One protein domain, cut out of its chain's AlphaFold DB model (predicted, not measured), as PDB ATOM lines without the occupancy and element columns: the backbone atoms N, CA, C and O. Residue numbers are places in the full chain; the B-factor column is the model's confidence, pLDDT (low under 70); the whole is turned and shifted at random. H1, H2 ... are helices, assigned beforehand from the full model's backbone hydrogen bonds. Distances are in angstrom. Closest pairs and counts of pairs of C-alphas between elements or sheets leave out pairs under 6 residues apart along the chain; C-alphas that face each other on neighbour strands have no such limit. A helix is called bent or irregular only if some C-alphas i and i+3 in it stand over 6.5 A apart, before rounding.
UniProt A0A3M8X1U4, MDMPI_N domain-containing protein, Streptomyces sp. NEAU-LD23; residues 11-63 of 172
ATOM      1  N   ARG A  11     126.100 142.478 133.148       63.44
ATOM      2  CA  ARG A  11     127.546 142.177 133.160       63.44
ATOM      3  C   ARG A  11     128.406 143.436 133.294       63.44
ATOM      4  O   ARG A  11     129.542 143.341 133.750       63.44
ATOM      5  N   ASN A  12     127.855 144.599 132.956       80.88
ATOM      6  CA  ASN A  12     128.521 145.890 133.057       80.88
ATOM      7  C   ASN A  12     128.197 146.638 134.367       80.88
ATOM      8  O   ASN A  12     128.826 147.650 134.664       80.88
ATOM      9  N   ILE A  13     127.282 146.132 135.209       83.94
ATOM     10  CA  ILE A  13     126.881 146.812 136.455       83.94
ATOM     11  C   ILE A  13     128.061 147.012 137.404       83.94
ATOM     12  O   ILE A  13     128.169 148.063 138.024       83.94
ATOM     13  N   VAL A  14     128.981 146.050 137.513       86.31
ATOM     14  CA  VAL A  14     130.152 146.212 138.395       86.31
ATOM     15  C   VAL A  14     131.049 147.355 137.919       86.31
ATOM     16  O   VAL A  14     131.555 148.115 138.742       86.31
ATOM     17  N   ALA A  15     131.249 147.500 136.608       87.00
ATOM     18  CA  ALA A  15     132.033 148.602 136.064       87.00
ATOM     19  C   ALA A  15     131.291 149.939 136.208       87.00
ATOM     20  O   ALA A  15     131.898 150.909 136.650       87.00
ATOM     21  N   ALA A  16     129.980 149.969 135.955       86.44
ATOM     22  CA  ALA A  16     129.146 151.146 136.188       86.44
ATOM     23  C   ALA A  16     129.185 151.601 137.659       86.44
ATOM     24  O   ALA A  16     129.429 152.770 137.933       86.44
ATOM     25  N   LEU A  17     129.059 150.675 138.618       88.25
ATOM     26  CA  LEU A  17     129.161 150.976 140.052       88.25
ATOM     27  C   LEU A  17     130.556 151.469 140.457       88.25
ATOM     28  O   LEU A  17     130.681 152.262 141.388       88.25
ATOM     29  N   ARG A  18     131.616 151.002 139.786       90.12
ATOM     30  CA  ARG A  18     132.977 151.511 140.007       90.12
ATOM     31  C   ARG A  18     133.128 152.939 139.500       90.12
ATOM     32  O   ARG A  18     133.716 153.737 140.217       90.12
ATOM     33  N   ILE A  19     132.594 153.245 138.318       91.88
ATOM     34  CA  ILE A  19     132.593 154.603 137.757       91.88
ATOM     35  C   ILE A  19     131.819 155.541 138.683       91.88
ATOM     36  O   ILE A  19     132.396 156.508 139.163       91.88
ATOM     37  N   GLU A  20     130.584 155.183 139.042       91.69
ATOM     38  CA  GLU A  20     129.748 155.959 139.967       91.69
ATOM     39  C   GLU A  20     130.457 156.201 141.309       91.69
ATOM     40  O   GLU A  20     130.454 157.306 141.848       91.69
ATOM     41  N   ARG A  21     131.128 155.175 141.855       94.25
ATOM     42  CA  ARG A  21     131.917 155.322 143.084       94.25
ATOM     43  C   ARG A  21     133.062 156.317 142.906       94.25
ATOM     44  O   ARG A  21     133.304 157.091 143.825       94.25
ATOM     45  N   THR A  22     133.790 156.255 141.796       96.38
ATOM     46  CA  THR A  22     134.886 157.190 141.515       96.38
ATOM     47  C   THR A  22     134.357 158.614 141.404       96.38
ATOM     48  O   THR A  22     134.857 159.480 142.108       96.38
ATOM     49  N   GLU A  23     133.288 158.843 140.643       95.50
ATOM     50  CA  GLU A  23     132.678 160.171 140.494       95.50
ATOM     51  C   GLU A  23     132.185 160.735 141.837       95.50
ATOM     52  O   GLU A  23     132.413 161.903 142.147       95.50
ATOM     53  N   MET A  24     131.580 159.896 142.684       95.25
ATOM     54  CA  MET A  24     131.168 160.286 144.035       95.25
ATOM     55  C   MET A  24     132.368 160.642 144.926       95.25
ATOM     56  O   MET A  24     132.308 161.605 145.693       95.25
ATOM     57  N   LEU A  25     133.458 159.872 144.857       97.00
ATOM     58  CA  LEU A  25     134.680 160.161 145.614       97.00
ATOM     59  C   LEU A  25     135.339 161.454 145.137       97.00
ATOM     60  O   LEU A  25     135.695 162.280 145.971       97.00
ATOM     61  N   ASP A  26     135.424 161.665 143.827       97.69
ATOM     62  CA  ASP A  26     135.982 162.881 143.242       97.69
ATOM     63  C   ASP A  26     135.162 164.106 143.670       97.69
ATOM     64  O   ASP A  26     135.718 165.065 144.209       97.69
ATOM     65  N   PHE A  27     133.830 164.039 143.551       95.81
ATOM     66  CA  PHE A  27     132.925 165.088 144.021       95.81
ATOM     67  C   PHE A  27     133.117 165.383 145.514       95.81
ATOM     68  O   PHE A  27     133.386 166.522 145.887       95.81
ATOM     69  N   THR A  28     133.029 164.366 146.374       97.50
ATOM     70  CA  THR A  28     133.136 164.552 147.833       97.50
ATOM     71  C   THR A  28     134.516 165.040 148.273       97.50
ATOM     72  O   THR A  28     134.606 165.799 149.236       97.50
ATOM     73  N   SER A  29     135.580 164.666 147.558       97.81
ATOM     74  CA  SER A  29     136.941 165.151 147.814       97.81
ATOM     75  C   SER A  29     137.142 166.627 147.459       97.81
ATOM     76  O   SER A  29     138.061 167.256 147.976       97.81
ATOM     77  N   SER A  30     136.288 167.180 146.593       97.88
ATOM     78  CA  SER A  30     136.363 168.581 146.169       97.88
ATOM     79  C   SER A  30     135.642 169.557 147.104       97.88
ATOM     80  O   SER A  30     135.828 170.762 146.956       97.88
ATOM     81  N   LEU A  31     134.835 169.054 148.045       98.06
ATOM     82  CA  LEU A  31     134.020 169.880 148.937       98.06
ATOM     83  C   LEU A  31     134.848 170.472 150.085       98.06
ATOM     84  O   LEU A  31     135.581 169.747 150.762       98.06
ATOM     85  N   SER A  32     134.662 171.767 150.355       98.31
ATOM     86  CA  SER A  32     135.192 172.420 151.562       98.31
ATOM     87  C   SER A  32     134.387 172.061 152.819       98.31
ATOM     88  O   SER A  32     133.273 171.540 152.739       98.31
ATOM     89  N   ASP A  33     134.918 172.383 154.000       98.25
ATOM     90  CA  ASP A  33     134.223 172.160 155.277       98.25
ATOM     91  C   ASP A  33     132.886 172.920 155.358       98.25
ATOM     92  O   ASP A  33     131.885 172.398 155.864       98.25
ATOM     93  N   GLU A  34     132.831 174.140 154.817       98.25
ATOM     94  CA  GLU A  34     131.601 174.931 154.740       98.25
ATOM     95  C   GLU A  34     130.571 174.283 153.809       98.25
ATOM     96  O   GLU A  34     129.380 174.257 154.128       98.25
ATOM     97  N   GLU A  35     131.015 173.731 152.678       98.38
ATOM     98  CA  GLU A  35     130.144 173.025 151.736       98.38
ATOM     99  C   GLU A  35     129.629 171.714 152.338       98.38
ATOM    100  O   GLU A  35     128.441 171.408 152.229       98.38
ATOM    101  N   TRP A  36     130.463 170.979 153.075       98.25
ATOM    102  CA  TRP A  36     130.031 169.800 153.830       98.25
ATOM    103  C   TRP A  36     128.933 170.113 154.852       98.25
ATOM    104  O   TRP A  36     128.017 169.302 155.057       98.25
ATOM    105  N   ALA A  37     129.001 171.289 155.481       98.12
ATOM    106  CA  ALA A  37     128.016 171.765 156.445       98.12
ATOM    107  C   ALA A  37     126.760 172.382 155.800       98.12
ATOM    108  O   ALA A  37     125.763 172.586 156.504       98.12
ATOM    109  N   ALA A  38     126.778 172.659 154.494       98.31
ATOM    110  CA  ALA A  38     125.686 173.332 153.806       98.31
ATOM    111  C   ALA A  38     124.388 172.492 153.801       98.31
ATOM    112  O   ALA A  38     124.436 171.255 153.724       98.31
ATOM    113  N   PRO A  39     123.204 173.136 153.860       98.25
ATOM    114  CA  PRO A  39     121.926 172.454 153.697       98.25
ATOM    115  C   PRO A  39     121.816 171.781 152.325       98.25
ATOM    116  O   PRO A  39     122.142 172.373 151.299       98.25
ATOM    117  N   SER A  40     121.309 170.553 152.305       97.00
ATOM    118  CA  SER A  40     120.956 169.848 151.073       97.00
ATOM    119  C   SER A  40     119.516 170.158 150.645       97.00
ATOM    120  O   SER A  40     118.736 170.754 151.389       97.00
ATOM    121  N   ALA A  41     119.132 169.692 149.453       96.19
ATOM    122  CA  ALA A  41     117.740 169.745 148.998       96.19
ATOM    123  C   ALA A  41     116.798 168.850 149.829       96.19
ATOM    124  O   ALA A  41     115.584 169.057 149.835       96.19
ATOM    125  N   ALA A  42     117.336 167.859 150.547       93.81
ATOM    126  CA  ALA A  42     116.562 167.089 151.506       93.81
ATOM    127  C   ALA A  42     116.372 167.920 152.782       93.81
ATOM    128  O   ALA A  42     117.326 168.254 153.487       93.81
ATOM    129  N   ALA A  43     115.116 168.258 153.078       95.75
ATOM    130  CA  ALA A  43     114.775 169.159 154.169       95.75
ATOM    131  C   ALA A  43     115.371 168.702 155.514       95.75
ATOM    132  O   ALA A  43     115.096 167.604 156.003       95.75
ATOM    133  N   GLY A  44     116.162 169.585 156.127       96.75
ATOM    134  CA  GLY A  44     116.797 169.350 157.425       96.75
ATOM    135  C   GLY A  44     118.036 168.452 157.391       96.75
ATOM    136  O   GLY A  44     118.491 168.047 158.456       96.75
ATOM    137  N   TRP A  45     118.563 168.122 156.209       98.12
ATOM    138  CA  TRP A  45     119.784 167.333 156.049       98.12
ATOM    139  C   TRP A  45     120.877 168.194 155.437       98.12
ATOM    140  O   TRP A  45     120.625 168.930 154.481       98.12
ATOM    141  N   ARG A  46     122.095 168.079 155.957       98.44
ATOM    142  CA  ARG A  46     123.289 168.662 155.337       98.44
ATOM    143  C   ARG A  46     123.807 167.743 154.237       98.44
ATOM    144  O   ARG A  46     123.443 166.564 154.185       98.44
ATOM    145  N   ILE A  47     124.703 168.252 153.395       97.88
ATOM    146  CA  ILE A  47     125.388 167.440 152.378       97.88
ATOM    147  C   ILE A  47     126.100 166.241 153.028       97.88
ATOM    148  O   ILE A  47     125.937 165.110 152.566       97.88
ATOM    149  N   ALA A  48     126.766 166.454 154.169       97.81
ATOM    150  CA  ALA A  48     127.382 165.382 154.955       97.81
ATOM    151  C   ALA A  48     126.411 164.246 155.320       97.81
ATOM    152  O   ALA A  48     126.757 163.068 155.215       97.81
ATOM    153  N   ASP A  49     125.180 164.587 155.709       98.06
ATOM    154  CA  ASP A  49     124.194 163.605 156.161       98.06
ATOM    155  C   ASP A  49     123.696 162.740 154.986       98.06
ATOM    156  O   ASP A  49     123.496 161.531 155.132       98.06
ATOM    157  N   ILE A  50     123.566 163.334 153.795       97.50
ATOM    158  CA  ILE A  50     123.186 162.623 152.566       97.50
ATOM    159  C   ILE A  50     124.282 161.655 152.130       97.50
ATOM    160  O   ILE A  50     124.000 160.477 151.902       97.50
ATOM    161  N   VAL A  51     125.536 162.109 152.067       96.81
ATOM    162  CA  VAL A  51     126.658 161.247 151.668       96.81
ATOM    163  C   VAL A  51     126.841 160.100 152.663       96.81
ATOM    164  O   VAL A  51     126.983 158.943 152.254       96.81
ATOM    165  N   ALA A  52     126.751 160.379 153.968       96.06
ATOM    166  CA  ALA A  52     126.805 159.348 155.001       96.06
ATOM    167  C   ALA A  52     125.681 158.311 154.834       96.06
ATOM    168  O   ALA A  52     125.915 157.107 154.969       96.06
ATOM    169  N   HIS A  53     124.467 158.753 154.496       95.31
ATOM    170  CA  HIS A  53     123.336 157.862 154.258       95.31
ATOM    171  C   HIS A  53     123.514 156.982 153.014       95.31
ATOM    172  O   HIS A  53     123.240 155.778 153.073       95.31
ATOM    173  N   ILE A  54     124.019 157.545 151.911       94.25
ATOM    174  CA  ILE A  54     124.340 156.790 150.691       94.25
ATOM    175  C   ILE A  54     125.413 155.740 150.996       94.25
ATOM    176  O   ILE A  54     125.219 154.559 150.700       94.25
ATOM    177  N   GLY A  55     126.501 156.133 151.665       92.88
ATOM    178  CA  GLY A  55     127.581 155.224 152.056       92.88
ATOM    179  C   GLY A  55     127.104 154.092 152.973       92.88
ATOM    180  O   GLY A  55     127.447 152.927 152.759       92.88
ATOM    181  N   ALA A  56     126.254 154.401 153.958       90.81
ATOM    182  CA  ALA A  56     125.652 153.400 154.838       90.81
ATOM    183  C   ALA A  56     124.746 152.420 154.075       90.81
ATOM    184  O   ALA A  56     124.783 151.215 154.338       90.81
ATOM    185  N   THR A  57     123.965 152.915 153.112       89.31
ATOM    186  CA  THR A  57     123.088 152.093 152.266       89.31
ATOM    187  C   THR A  57     123.905 151.173 151.363       89.31
ATOM    188  O   THR A  57     123.682 149.964 151.368       89.31
ATOM    189  N   ALA A  58     124.917 151.706 150.673       89.25
ATOM    190  CA  ALA A  58     125.820 150.919 149.836       89.25
ATOM    191  C   ALA A  58     126.538 149.830 150.646       89.25
ATOM    192  O   ALA A  58     126.567 148.667 150.242       89.25
ATOM    193  N   ARG A  59     127.047 150.168 151.838       88.50
ATOM    194  CA  ARG A  59     127.669 149.188 152.737       88.50
ATOM    195  C   ARG A  59     126.699 148.066 153.103       88.50
ATOM    196  O   ARG A  59     127.084 146.906 153.048       88.50
ATOM    197  N   ASN A  60     125.459 148.408 153.447       87.06
ATOM    198  CA  ASN A  60     124.438 147.439 153.838       87.06
ATOM    199  C   ASN A  60     124.000 146.515 152.690       87.06
ATOM    200  O   ASN A  60     123.616 145.382 152.952       87.06
ATOM    201  N   CYS A  61     124.035 146.993 151.444       83.88
ATOM    202  CA  CYS A  61     123.633 146.208 150.275       83.88
ATOM    203  C   CYS A  61     124.765 145.342 149.711       83.88
ATOM    204  O   CYS A  61     124.498 144.253 149.211       83.88
ATOM    205  N   TYR A  62     126.013 145.818 149.767       82.75
ATOM    206  CA  TYR A  62     127.127 145.204 149.031       82.75
ATOM    207  C   TYR A  62     128.213 144.585 149.909       82.75
ATOM    208  O   TYR A  62     129.067 143.869 149.391       82.75
ATOM    209  N   THR A  63     128.218 144.840 151.220       79.31
ATOM    210  CA  THR A  63     129.159 144.154 152.116       79.31
ATOM    211  C   THR A  63     128.566 142.798 152.473       79.31
ATOM    212  O   THR A  63     127.531 142.768 153.146       79.31
TER     213      THR A  63
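What this domain is: This is residues 11 to 63 of the 172 residues of the protein "MDMPI_N domain-containing protein" of Streptomyces sp. NEAU-LD23 (UniProt A0A3M8X1U4). The domain is a loose U of helices: the long helix H1 makes one arm, the chain turns round through the short helix H2 and the link of residues 38 to 46, and H3 folds back as the other arm. The two arms do not close on each other along their length: residues 11 to 20 of H1, and residues 56 to 63, of which 56 to 62 belong to H3, stand free at the open end of the U. The printed part has 53 residues with three named helices, in the order H1, H2, H3 along the chain, and no named strand; the class is all helix. The whole is loose, with a radius of gyration of the C-alphas of 12.7 A, and elongated, spanning 38 by 22 by 17 A.

Where its parts are: H1, the longest helix, covers residues 11 to 29 and measures 28.8 A from first to last C-alpha. It begins at C-alpha 11, at (127.546, 142.177, 133.160). H1 is irregular: C-alphas 11 and 14 are 7.1 A apart, where about 5 A is the distance in a regular helix. H2 covers residues 33 to 37 and begins at C-alpha 33, at (134.223, 172.160, 155.277). H3 covers residues 47 to 62, measures 22.6 A and ends at C-alpha 62, at (127.127, 145.204, 149.031).

How they stand to each other: H1 touches no helix. H1 and H3 are near each other, with 5 pairs of C-alphas within 10 A and no pair within 8 A. H1 and H2 are apart, although a tight link of 3 residues joins them. H2 and H3 touch, with 5 pairs of C-alphas within 8 A, and H3 touches H2 with residues 47 to 48 alone. The closest C-alphas of H2 and H3 are those of Trp 36 and Ala 48, 5.3 A apart. In H2 and H3 every O i to N i+4 pair of the backbone is within hydrogen-bond range, and in H1 14 of 15 are.

The domain as a whole: The two C-alphas farthest apart are those of Arg 11 and Glu 34, at 39.4 A. The first and last printed C-alphas, those of Arg 11 and Thr 63, are 19.1 A apart. Without the stretches that stand free, the body has 35 residues and spans 27 by 19 by 12 A. The printed part has no cut. No link is long: the link from H2 to H3, with 9 residues, is short but not tight. The mean pLDDT of the printed part of this model is 93.1, and residue 11 is the one printed residue under 70.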